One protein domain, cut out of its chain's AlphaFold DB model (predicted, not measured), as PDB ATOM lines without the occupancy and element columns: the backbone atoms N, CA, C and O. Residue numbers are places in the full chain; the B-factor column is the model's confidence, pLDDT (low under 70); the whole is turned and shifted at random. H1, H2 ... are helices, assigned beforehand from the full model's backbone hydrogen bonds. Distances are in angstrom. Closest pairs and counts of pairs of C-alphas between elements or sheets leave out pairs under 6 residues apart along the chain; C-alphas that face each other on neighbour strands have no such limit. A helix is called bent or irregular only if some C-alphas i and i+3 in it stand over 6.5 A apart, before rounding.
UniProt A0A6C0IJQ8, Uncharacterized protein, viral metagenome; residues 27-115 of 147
ATOM      1  N   ASN A  27     119.362 173.503 123.091       72.81
ATOM      2  CA  ASN A  27     120.705 173.605 122.503       72.81
ATOM      3  C   ASN A  27     121.633 174.457 123.382       72.81
ATOM      4  O   ASN A  27     122.002 175.573 123.007       72.81
ATOM      5  N   LEU A  28     121.988 173.960 124.566       79.12
ATOM      6  CA  LEU A  28     123.025 174.574 125.400       79.12
ATOM      7  C   LEU A  28     124.312 173.741 125.348       79.12
ATOM      8  O   LEU A  28     124.236 172.515 125.268       79.12
ATOM      9  N   PRO A  29     125.492 174.382 125.424       84.25
ATOM     10  CA  PRO A  29     126.760 173.671 125.472       84.25
ATOM     11  C   PRO A  29     126.878 172.922 126.804       84.25
ATOM     12  O   PRO A  29     127.156 173.521 127.847       84.25
ATOM     13  N   LEU A  30     126.643 171.608 126.774       85.00
ATOM     14  CA  LEU A  30     126.709 170.741 127.956       85.00
ATOM     15  C   LEU A  30     128.128 170.678 128.533       85.00
ATOM     16  O   LEU A  30     128.291 170.659 129.749       85.00
ATOM     17  N   ALA A  31     129.146 170.719 127.668       88.69
ATOM     18  CA  ALA A  31     130.554 170.804 128.050       88.69
ATOM     19  C   ALA A  31     130.803 171.951 129.042       88.69
ATOM     20  O   ALA A  31     131.257 171.729 130.165       88.69
ATOM     21  N   THR A  32     130.407 173.165 128.653       91.00
ATOM     22  CA  THR A  32     130.512 174.369 129.478       91.00
ATOM     23  C   THR A  32     129.734 174.214 130.783       91.00
ATOM     24  O   THR A  32     130.251 174.578 131.835       91.00
ATOM     25  N   ASN A  33     128.530 173.626 130.745       92.56
ATOM     26  CA  ASN A  33     127.721 173.391 131.944       92.56
ATOM     27  C   ASN A  33     128.428 172.475 132.951       92.56
ATOM     28  O   ASN A  33     128.520 172.801 134.133       92.56
ATOM     29  N   MET A  34     128.941 171.336 132.480       93.50
ATOM     30  CA  MET A  34     129.624 170.360 133.324       93.50
ATOM     31  C   MET A  34     130.923 170.940 133.885       93.50
ATOM     32  O   MET A  34     131.180 170.809 135.079       93.50
ATOM     33  N   LEU A  35     131.709 171.637 133.060       95.06
ATOM     34  CA  LEU A  35     132.951 172.273 133.501       95.06
ATOM     35  C   LEU A  35     132.699 173.329 134.581       95.06
ATOM     36  O   LEU A  35     133.392 173.331 135.602       95.06
ATOM     37  N   THR A  36     131.705 174.205 134.401       96.50
ATOM     38  CA  THR A  36     131.399 175.229 135.406       96.50
ATOM     39  C   THR A  36     130.730 174.656 136.653       96.50
ATOM     40  O   THR A  36     131.001 175.147 137.750       96.50
ATOM     41  N   PHE A  37     129.926 173.595 136.521       96.81
ATOM     42  CA  PHE A  37     129.408 172.828 137.655       96.81
ATOM     43  C   PHE A  37     130.541 172.248 138.494       96.81
ATOM     44  O   PHE A  37     130.603 172.488 139.701       96.81
ATOM     45  N   THR A  38     131.465 171.519 137.861       96.88
ATOM     46  CA  THR A  38     132.593 170.901 138.558       96.88
ATOM     47  C   THR A  38     133.474 171.965 139.202       96.88
ATOM     48  O   THR A  38     133.833 171.825 140.371       96.88
ATOM     49  N   PHE A  39     133.767 173.055 138.490       97.31
ATOM     50  CA  PHE A  39     134.532 174.169 139.040       97.31
ATOM     51  C   PHE A  39     133.872 174.762 140.291       97.31
ATOM     52  O   PHE A  39     134.529 174.880 141.325       97.31
ATOM     53  N   ALA A  40     132.576 175.087 140.233       97.69
ATOM     54  CA  ALA A  40     131.847 175.668 141.359       97.69
ATOM     55  C   ALA A  40     131.735 174.705 142.549       97.69
ATOM     56  O   ALA A  40     131.957 175.110 143.690       97.69
ATOM     57  N   TYR A  41     131.454 173.424 142.297       96.62
ATOM     58  CA  TYR A  41     131.394 172.393 143.336       96.62
ATOM     59  C   TYR A  41     132.741 172.230 144.063       96.62
ATOM     60  O   TYR A  41     132.796 172.204 145.297       96.62
ATOM     61  N   LEU A  42     133.845 172.170 143.312       95.31
ATOM     62  CA  LEU A  42     135.187 172.074 143.884       95.31
ATOM     63  C   LEU A  42     135.582 173.359 144.620       95.31
ATOM     64  O   LEU A  42     136.127 173.279 145.721       95.31
ATOM     65  N   ALA A  43     135.279 174.529 144.052       94.88
ATOM     66  CA  ALA A  43     135.508 175.822 144.691       94.88
ATOM     67  C   ALA A  43     134.782 175.920 146.037       94.88
ATOM     68  O   ALA A  43     135.401 176.296 147.033       94.88
ATOM     69  N   TYR A  44     133.518 175.494 146.086       94.62
ATOM     70  CA  TYR A  44     132.743 175.439 147.319       94.62
ATOM     71  C   TYR A  44     133.427 174.569 148.381       94.62
ATOM     72  O   TYR A  44     133.674 175.026 149.496       94.62
ATOM     73  N   GLY A  45     133.813 173.340 148.024       91.75
ATOM     74  CA  GLY A  45     134.522 172.443 148.940       91.75
ATOM     75  C   GLY A  45     135.850 173.021 149.444       91.75
ATOM     76  O   GLY A  45     136.159 172.911 150.630       91.75
ATOM     77  N   MET A  46     136.621 173.686 148.576       91.56
ATOM     78  CA  MET A  46     137.882 174.323 148.976       91.56
ATOM     79  C   MET A  46     137.676 175.491 149.942       91.56
ATOM     80  O   MET A  46     138.476 175.652 150.864       91.56
ATOM     81  N   GLN A  47     136.630 176.298 149.736       91.00
ATOM     82  CA  GLN A  47     136.293 177.437 150.594       91.00
ATOM     83  C   GLN A  47     135.814 176.985 151.974       91.00
ATOM     84  O   GLN A  47     136.282 177.505 152.982       91.00
ATOM     85  N   GLU A  48     134.934 175.986 152.026       89.12
ATOM     86  CA  GLU A  48     134.389 175.462 153.284       89.12
ATOM     87  C   GLU A  48     135.452 174.837 154.193       89.12
ATOM     88  O   GLU A  48     135.325 174.872 155.414       89.12
ATOM     89  N   ASN A  49     136.520 174.291 153.606       85.25
ATOM     90  CA  ASN A  49     137.574 173.594 154.342       85.25
ATOM     91  C   ASN A  49     138.892 174.387 154.406       85.25
ATOM     92  O   ASN A  49     139.896 173.859 154.874       85.25
ATOM     93  N   ASP A  50     138.893 175.645 153.951       86.38
ATOM     94  CA  ASP A  50     140.037 176.573 153.987       86.38
ATOM     95  C   ASP A  50     141.329 176.015 153.336       86.38
ATOM     96  O   ASP A  50     142.461 176.303 153.736       86.38
ATOM     97  N   VAL A  51     141.170 175.197 152.286       88.44
ATOM     98  CA  VAL A  51     142.273 174.559 151.530       88.44
ATOM     99  C   VAL A  51     142.555 175.238 150.184       88.44
ATOM    100  O   VAL A  51     143.321 174.722 149.365       88.44
ATOM    101  N   VAL A  52     141.982 176.426 149.957       89.25
ATOM    102  CA  VAL A  52     142.120 177.209 148.713       89.25
ATOM    103  C   VAL A  52     143.586 177.489 148.371       89.25
ATOM    104  O   VAL A  52     143.996 177.324 147.226       89.25
ATOM    105  N   LYS A  53     144.410 177.878 149.356       87.94
ATOM    106  CA  LYS A  53     145.824 178.229 149.116       87.94
ATOM    107  C   LYS A  53     146.652 177.035 148.637       87.94
ATOM    108  O   LYS A  53     147.489 177.189 147.752       87.94
ATOM    109  N   GLN A  54     146.400 175.857 149.208       87.38
ATOM    110  CA  GLN A  54     147.109 174.619 148.866       87.38
ATOM    111  C   GLN A  54     146.694 174.089 147.488       87.38
ATOM    112  O   GLN A  54     147.513 173.515 146.779       87.38
ATOM    113  N   ASN A  55     145.444 174.337 147.091       89.44
ATOM    114  CA  ASN A  55     144.848 173.847 145.848       89.44
ATOM    115  C   ASN A  55     144.605 174.975 144.831       89.44
ATOM    116  O   ASN A  55     143.736 174.876 143.968       89.44
ATOM    117  N   SER A  56     145.385 176.055 144.908       90.38
ATOM    118  CA  SER A  56     145.255 177.215 144.014       90.38
ATOM    119  C   SER A  56     145.440 176.846 142.536       90.38
ATOM    120  O   SER A  56     144.813 177.446 141.665       90.38
ATOM    121  N   PHE A  57     146.217 175.793 142.256       94.12
ATOM    122  CA  PHE A  57     146.372 175.223 140.918       94.12
ATOM    123  C   PHE A  57     145.040 174.775 140.296       94.12
ATOM    124  O   PHE A  57     144.853 174.937 139.094       94.12
ATOM    125  N   THR A  58     144.085 174.284 141.093       94.31
ATOM    126  CA  THR A  58     142.761 173.867 140.606       94.31
ATOM    127  C   THR A  58     142.023 175.030 139.947       94.31
ATOM    128  O   THR A  58     141.465 174.867 138.867       94.31
ATOM    129  N   TYR A  59     142.065 176.227 140.541       94.19
ATOM    130  CA  TYR A  59     141.451 177.415 139.939       94.19
ATOM    131  C   TYR A  59     142.090 177.750 138.593       94.19
ATOM    132  O   TYR A  59     141.382 177.954 137.611       94.19
ATOM    133  N   LEU A  60     143.424 177.752 138.530       95.88
ATOM    134  CA  LEU A  60     144.147 178.016 137.287       95.88
ATOM    135  C   LEU A  60     143.794 176.991 136.201       95.88
ATOM    136  O   LEU A  60     143.518 177.368 135.065       95.88
ATOM    137  N   PHE A  61     143.758 175.707 136.556       96.62
ATOM    138  CA  PHE A  61     143.420 174.624 135.640       96.62
ATOM    139  C   PHE A  61     142.017 174.786 135.042       96.62
ATOM    140  O   PHE A  61     141.866 174.740 133.822       96.62
ATOM    141  N   PHE A  62     141.001 175.048 135.870       96.56
ATOM    142  CA  PHE A  62     139.633 175.237 135.377       96.56
ATOM    143  C   PHE A  62     139.463 176.520 134.559       96.56
ATOM    144  O   PHE A  62     138.725 176.504 133.578       96.56
ATOM    145  N   LEU A  63     140.169 177.606 134.895       95.19
ATOM    146  CA  LEU A  63     140.172 178.818 134.068       95.19
ATOM    147  C   LEU A  63     140.758 178.553 132.675       95.19
ATOM    148  O   LEU A  63     140.199 179.013 131.681       95.19
ATOM    149  N   ILE A  64     141.841 177.774 132.593       97.38
ATOM    150  CA  ILE A  64     142.430 177.364 131.311       97.38
ATOM    151  C   ILE A  64     141.453 176.475 130.535       97.38
ATOM    152  O   ILE A  64     141.216 176.735 129.359       97.38
ATOM    153  N   LEU A  65     140.849 175.468 131.176       95.50
ATOM    154  CA  LEU A  65     139.883 174.582 130.518       95.50
ATOM    155  C   LEU A  65     138.662 175.336 129.980       95.50
ATOM    156  O   LEU A  65     138.278 175.118 128.837       95.50
ATOM    157  N   LEU A  66     138.080 176.242 130.768       94.50
ATOM    158  CA  LEU A  66     136.949 177.071 130.336       94.50
ATOM    159  C   LEU A  66     137.342 178.023 129.199       94.50
ATOM    160  O   LEU A  66     136.551 178.257 128.284       94.50
ATOM    161  N   GLY A  67     138.568 178.552 129.233       93.88
ATOM    162  CA  GLY A  67     139.125 179.348 128.143       93.88
ATOM    163  C   GLY A  67     139.251 178.542 126.851       93.88
ATOM    164  O   GLY A  67     138.781 178.987 125.809       93.88
ATOM    165  N   LEU A  68     139.824 177.337 126.921       94.50
ATOM    166  CA  LEU A  68     139.962 176.437 125.774       94.50
ATOM    167  C   LEU A  68     138.605 175.974 125.231       94.50
ATOM    168  O   LEU A  68     138.427 175.965 124.018       94.50
ATOM    169  N   ASP A  69     137.642 175.661 126.100       92.31
ATOM    170  CA  ASP A  69     136.266 175.326 125.711       92.31
ATOM    171  C   ASP A  69     135.601 176.499 124.978       92.31
ATOM    172  O   ASP A  69     135.068 176.341 123.881       92.31
ATOM    173  N   THR A  70     135.699 177.713 125.522       90.94
ATOM    174  CA  THR A  70     135.128 178.913 124.887       90.94
ATOM    175  C   THR A  70     135.785 179.197 123.535       90.94
ATOM    176  O   THR A  70     135.092 179.468 122.553       90.94
ATOM    177  N   LEU A  71     137.117 179.100 123.464       92.44
ATOM    178  CA  LEU A  71     137.872 179.268 122.223       92.44
ATOM    179  C   LEU A  71     137.474 178.218 121.188       92.44
ATOM    180  O   LEU A  71     137.216 178.573 120.044       92.44
ATOM    181  N   TRP A  72     137.355 176.951 121.586       90.69
ATOM    182  CA  TRP A  72     136.928 175.869 120.704       90.69
ATOM    183  C   TRP A  72     135.533 176.118 120.130       90.69
ATOM    184  O   TRP A  72     135.330 176.001 118.919       90.69
ATOM    185  N   ASN A  73     134.585 176.510 120.983       88.62
ATOM    186  CA  ASN A  73     133.218 176.813 120.570       88.62
ATOM    187  C   ASN A  73     133.155 178.007 119.607       88.62
ATOM    188  O   ASN A  73     132.371 177.975 118.658       88.62
ATOM    189  N   TYR A  74     133.995 179.027 119.814       88.44
ATOM    190  CA  TYR A  74     134.066 180.192 118.933       88.44
ATOM    191  C   TYR A  74     134.757 179.872 117.600       88.44
ATOM    192  O   TYR A  74     134.215 180.170 116.538       88.44
ATOM    193  N   SER A  75     135.919 179.211 117.633       89.75
ATOM    194  CA  SER A  75     136.692 178.846 116.437       89.75
ATOM    195  C   SER A  75     135.934 177.911 115.501       89.75
ATOM    196  O   SER A  75     136.099 178.007 114.288       89.75
ATOM    197  N   ASN A  76     135.081 177.044 116.043       87.94
ATOM    198  CA  ASN A  76     134.270 176.121 115.253       87.94
ATOM    199  C   ASN A  76     132.843 176.632 115.001       87.94
ATOM    200  O   ASN A  76     132.037 175.901 114.440       87.94
ATOM    201  N   SER A  77     132.507 177.868 115.394       86.38
ATOM    202  CA  SER A  77     131.154 178.435 115.238       86.38
ATOM    203  C   SER A  77     130.037 177.567 115.853       86.38
ATOM    204  O   SER A  77     128.911 177.555 115.359       86.38
ATOM    205  N   CYS A  78     130.335 176.844 116.940       84.62
ATOM    206  CA  CYS A  78     129.384 175.944 117.599       84.62
ATOM    207  C   CYS A  78     128.334 176.713 118.410       84.62
ATOM    208  O   CYS A  78     127.148 176.393 118.361       84.62
ATOM    209  N   TYR A  79     128.760 177.722 119.174       84.06
ATOM    210  CA  TYR A  79     127.874 178.506 120.035       84.06
ATOM    211  C   TYR A  79     128.328 179.962 120.123       84.06
ATOM    212  O   TYR A  79     129.517 180.268 120.159       84.06
ATOM    213  N   ASN A  80     127.350 180.862 120.227       84.75
ATOM    214  CA  ASN A  80     127.580 182.274 120.524       84.75
ATOM    215  C   ASN A  80     127.805 182.498 122.031       84.75
ATOM    216  O   ASN A  80     127.478 181.649 122.863       84.75
ATOM    217  N   ALA A  81     128.287 183.689 122.398       86.50
ATOM    218  CA  ALA A  81     128.596 184.044 123.787       86.50
ATOM    219  C   ALA A  81     127.399 183.911 124.755       86.50
ATOM    220  O   ALA A  81     127.591 183.571 125.918       86.50
ATOM    221  N   ILE A  82     126.163 184.144 124.289       87.31
ATOM    222  CA  ILE A  82     124.960 184.094 125.140       87.31
ATOM    223  C   ILE A  82     124.646 182.656 125.610       87.31
ATOM    224  O   ILE A  82     124.600 182.453 126.824       87.31
ATOM    225  N   PRO A  83     124.470 181.645 124.726       86.06
ATOM    226  CA  PRO A  83     124.293 180.252 125.152       86.06
ATOM    227  C   PRO A  83     125.406 179.741 126.074       86.06
ATOM    228  O   PRO A  83     125.119 179.055 127.055       86.06
ATOM    229  N   LEU A  84     126.662 180.108 125.789       88.94
ATOM    230  CA  LEU A  84     127.824 179.773 126.621       88.94
ATOM    231  C   LEU A  84     127.699 180.370 128.028       88.94
ATOM    232  O   LEU A  84     127.838 179.652 129.018       88.94
ATOM    233  N   ALA A  85     127.368 181.660 128.130       91.69
ATOM    234  CA  ALA A  85     127.199 182.337 129.413       91.69
ATOM    235  C   ALA A  85     126.032 181.759 130.227       91.69
ATOM    236  O   ALA A  85     126.191 181.484 131.416       91.69
ATOM    237  N   VAL A  86     124.875 181.525 129.597       91.38
ATOM    238  CA  VAL A  86     123.703 180.938 130.271       91.38
ATOM    239  C   VAL A  86     124.019 179.528 130.769       91.38
ATOM    240  O   VAL A  86     123.756 179.219 131.931       91.38
ATOM    241  N   SER A  87     124.642 178.696 129.931       91.12
ATOM    242  CA  SER A  87     125.072 177.349 130.315       91.12
ATOM    243  C   SER A  87     126.054 177.377 131.487       91.12
ATOM    244  O   SER A  87     125.884 176.641 132.464       91.12
ATOM    245  N   GLY A  88     127.025 178.292 131.428       94.19
ATOM    246  CA  GLY A  88     128.010 178.504 132.477       94.19
ATOM    247  C   GLY A  88     127.378 178.899 133.812       94.19
ATOM    248  O   GLY A  88     127.696 178.288 134.833       94.19
ATOM    249  N   ILE A  89     126.449 179.862 133.809       95.69
ATOM    250  CA  ILE A  89     125.728 180.322 135.008       95.69
ATOM    251  C   ILE A  89     124.905 179.190 135.623       95.69
ATOM    252  O   ILE A  89     124.966 178.989 136.835       95.69
ATOM    253  N   LEU A  90     124.170 178.433 134.803       94.69
ATOM    254  CA  LEU A  90     123.369 177.304 135.281       94.69
ATOM    255  C   LEU A  90     124.246 176.228 135.928       94.69
ATOM    256  O   LEU A  90     123.912 175.740 137.007       94.69
ATOM    257  N   GLY A  91     125.386 175.903 135.311       95.75
ATOM    258  CA  GLY A  91     126.345 174.948 135.865       95.75
ATOM    259  C   GLY A  91     126.926 175.433 137.193       95.75
ATOM    260  O   GLY A  91     126.860 174.712 138.188       95.75
ATOM    261  N   MET A  92     127.399 176.686 137.260       97.56
ATOM    262  CA  MET A  92     127.918 177.262 138.508       97.56
ATOM    263  C   MET A  92     126.872 177.252 139.624       97.56
ATOM    264  O   MET A  92     127.168 176.823 140.740       97.56
ATOM    265  N   ALA A  93     125.649 177.703 139.330       97.62
ATOM    266  CA  ALA A  93     124.557 177.732 140.296       97.62
ATOM    267  C   ALA A  93     124.257 176.325 140.827       97.62
ATOM    268  O   ALA A  93     124.200 176.130 142.040       97.62
ATOM    269  N   ALA A  94     124.146 175.333 139.940       97.06
ATOM    270  CA  ALA A  94     123.927 173.944 140.328       97.06
ATOM    271  C   ALA A  94     125.075 173.388 141.192       97.06
ATOM    272  O   ALA A  94     124.814 172.718 142.192       97.06
ATOM    273  N   GLY A  95     126.332 173.707 140.866       97.12
ATOM    274  CA  GLY A  95     127.502 173.270 141.635       97.12
ATOM    275  C   GLY A  95     127.523 173.843 143.054       97.12
ATOM    276  O   GLY A  95     127.712 173.102 144.022       97.12
ATOM    277  N   PHE A  96     127.251 175.144 143.194       96.81
ATOM    278  CA  PHE A  96     127.135 175.798 144.501       96.81
ATOM    279  C   PHE A  96     125.944 175.281 145.313       96.81
ATOM    280  O   PHE A  96     126.091 175.026 146.509       96.81
ATOM    281  N   ILE A  97     124.780 175.094 144.679       97.25
ATOM    282  CA  ILE A  97     123.588 174.536 145.332       97.25
ATOM    283  C   ILE A  97     123.888 173.134 145.859       97.25
ATOM    284  O   ILE A  97     123.601 172.848 147.020       97.25
ATOM    285  N   TRP A  98     124.507 172.276 145.046       95.75
ATOM    286  CA  TRP A  98     124.839 170.915 145.459       95.75
ATOM    287  C   TRP A  98     125.828 170.887 146.628       95.75
ATOM    288  O   TRP A  98     125.599 170.188 147.617       95.75
ATOM    289  N   GLY A  99     126.883 171.707 146.573       94.00
ATOM    290  CA  GLY A  99     127.795 171.888 147.705       94.00
ATOM    291  C   GLY A  99     127.065 172.348 148.975       94.00
ATOM    292  O   GLY A  99     127.252 171.771 150.051       94.00
ATOM    293  N   GLY A 100     126.169 173.329 148.837       93.88
ATOM    294  CA  GLY A 100     125.327 173.843 149.918       93.88
ATOM    295  C   GLY A 100     124.412 172.791 150.542       93.88
ATOM    296  O   GLY A 100     124.304 172.726 151.769       93.88
ATOM    297  N   ILE A 101     123.804 171.931 149.721       95.62
ATOM    298  CA  ILE A 101     122.991 170.799 150.183       95.62
ATOM    299  C   ILE A 101     123.845 169.860 151.039       95.62
ATOM    300  O   ILE A 101     123.464 169.557 152.168       95.62
ATOM    301  N   LEU A 102     125.034 169.466 150.571       92.38
ATOM    302  CA  LEU A 102     125.915 168.561 151.323       92.38
ATOM    303  C   LEU A 102     126.350 169.146 152.673       92.38
ATOM    304  O   LEU A 102     126.373 168.429 153.682       92.38
ATOM    305  N   LYS A 103     126.642 170.452 152.717       89.88
ATOM    306  CA  LYS A 103     126.938 171.160 153.969       89.88
ATOM    307  C   LYS A 103     125.726 171.176 154.904       89.88
ATOM    308  O   LYS A 103     125.862 170.849 156.083       89.88
ATOM    309  N   SER A 104     124.548 171.524 154.387       91.69
ATOM    310  CA  SER A 104     123.294 171.569 155.152       91.69
ATOM    311  C   SER A 104     122.932 170.200 155.742       91.69
ATOM    312  O   SER A 104     122.564 170.103 156.914       91.69
ATOM    313  N   SER A 105     123.144 169.127 154.981       91.50
ATOM    314  CA  SER A 105     122.919 167.742 155.408       91.50
ATOM    315  C   SER A 105     123.999 167.191 156.351       91.50
ATOM    316  O   SER A 105     124.030 165.984 156.590       91.50
ATOM    317  N   LYS A 106     124.915 168.029 156.869       84.94
ATOM    318  CA  LYS A 106     126.060 167.632 157.720       84.94
ATOM    319  C   LYS A 106     126.928 166.521 157.110       84.94
ATOM    320  O   LYS A 106     127.648 165.820 157.818       84.94
ATOM    321  N   SER A 107     126.882 166.372 155.790       85.00
ATOM    322  CA  SER A 107     127.571 165.324 155.040       85.00
ATOM    323  C   SER A 107     128.804 165.898 154.346       85.00
ATOM    324  O   SER A 107     129.078 165.618 153.184       85.00
ATOM    325  N   THR A 108     129.567 166.725 155.066       81.62
ATOM    326  CA  THR A 108     130.759 167.417 154.544       81.62
ATOM    327  C   THR A 108     131.884 166.461 154.150       81.62
ATOM    328  O   THR A 108     132.724 166.816 153.332       81.62
ATOM    329  N   HIS A 109     131.869 165.227 154.661       82.06
ATOM    330  CA  HIS A 109     132.764 164.150 154.236       82.06
ATOM    331  C   HIS A 109     132.533 163.699 152.779       82.06
ATOM    332  O   HIS A 109     133.418 163.086 152.195       82.06
ATOM    333  N   LEU A 110     131.367 164.008 152.191       85.88
ATOM    334  CA  LEU A 110     131.053 163.736 150.783       85.88
ATOM    335  C   LEU A 110     131.542 164.843 149.838       85.88
ATOM    336  O   LEU A 110     131.445 164.697 148.620       85.88
ATOM    337  N   LEU A 111     132.034 165.969 150.369       88.81
ATOM    338  CA  LEU A 111     132.718 166.964 149.549       88.81
ATOM    339  C   LEU A 111     134.057 166.384 149.091       88.81
ATOM    340  O   LEU A 111     134.772 165.784 149.890       88.81
ATOM    341  N   TYR A 112     134.413 166.600 147.823       87.31
ATOM    342  CA  TYR A 112     135.705 166.157 147.280       87.31
ATOM    343  C   TYR A 112     136.879 166.646 148.140       87.31
ATOM    344  O   TYR A 112     137.733 165.869 148.560       87.31
ATOM    345  N   PHE A 113     136.872 167.940 148.464       82.75
ATOM    346  CA  PHE A 113     137.732 168.505 149.494       82.75
ATOM    347  C   PHE A 113     137.012 168.406 150.829       82.75
ATOM    348  O   PHE A 113     136.484 169.396 151.318       82.75
ATOM    349  N   SER A 114     136.929 167.209 151.398       78.19
ATOM    350  CA  SER A 114     136.513 167.063 152.788       78.19
ATOM    351  C   SER A 114     137.655 167.528 153.690       78.19
ATOM    352  O   SER A 114     138.831 167.356 153.356       78.19
ATOM    353  N   ALA A 115     137.338 168.142 154.832       62.72
ATOM    354  CA  ALA A 115     138.322 168.338 155.887       62.72
ATOM    355  C   ALA A 115     138.781 166.959 156.377       62.72
ATOM    356  O   ALA A 115     138.233 166.411 157.334       62.72
TER     357      ALA A 115
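AT A GLANCE: This is residues 27 to 115 of the 147 residues of an uncharacterized protein of viral metagenome (UniProt A0A6C0IJQ8). Three long helices lie side by side as a thin, elongated slab, with H1 in the middle, H2 along one side of it and H3 along the other. H2 folds back against the run of H1, and H3 turns again to run the same way as H1, crossing close over it at a tilt; after H3 the last residues, 105 to 115, fold back near the later part of H1. The printed part has 89 residues with three named helices, in the order H1, H2, H3, and no named strand; the class is all helix. It is only just compact, close to loose, with a radius of gyration of the C-alphas of 14.2 A. The C-alphas span 43 by 25 by 14 A, only just elongated.

HOW THE PARTS SIT: Start with H1, residues 30 to 48, which touches both other helices. Go on to H2, residues 56 to 75: it touches H1, and their closest C-alphas, those of Phe 39 and Phe 62, are 6.4 A apart. The two run opposite ways at a shallow tilt of 15 degrees and form a helical hairpin. Then look at H3, residues 81 to 104, which touches H1 with 44 pairs of C-alphas within 8 A. Their closest C-alphas are those of Phe 37 and Gly 91, 4.1 A apart. H1 and H3 run the same way at a steep tilt of 37 degrees, only just past shallow. H2 and H3 are close but not clearly touching: their closest C-alphas, those of Thr 70 and Leu 84, are 7.6 A apart. They run opposite ways at a shallow tilt of 30 degrees. In the backbones of H1, H2 and H3, every O i to N i+4 pair is within hydrogen-bond range.

IN THESE COORDINATES: Find C-alpha 30 at (126.709, 170.741, 127.956); from there H1 runs 26.9 A to C-alpha 48. Next find C-alpha 56 at (145.255, 177.215, 144.014), where H2 begins; it runs 28.9 A to C-alpha 75. H3, the longest helix with 24 residues, runs 34.2 A from C-alpha 81 to C-alpha 104 at (123.294, 171.569, 155.152). No helix is bent or irregular.

THE WHOLE: The two C-alphas farthest apart are those of Ser 77 and Lys 106, at 44.1 A. The C-alphas of Asn 27 and Ala 115, the first and last printed, are 38.1 A apart. The printed part has no cut. The link from H1 to H2, with 7 residues, is short, and the link from H2 to H3, with 5 residues, is tight. In the B-factor column you will find a mean pLDDT of 90.7 over the printed part; residue 115 is the one printed residue under 70.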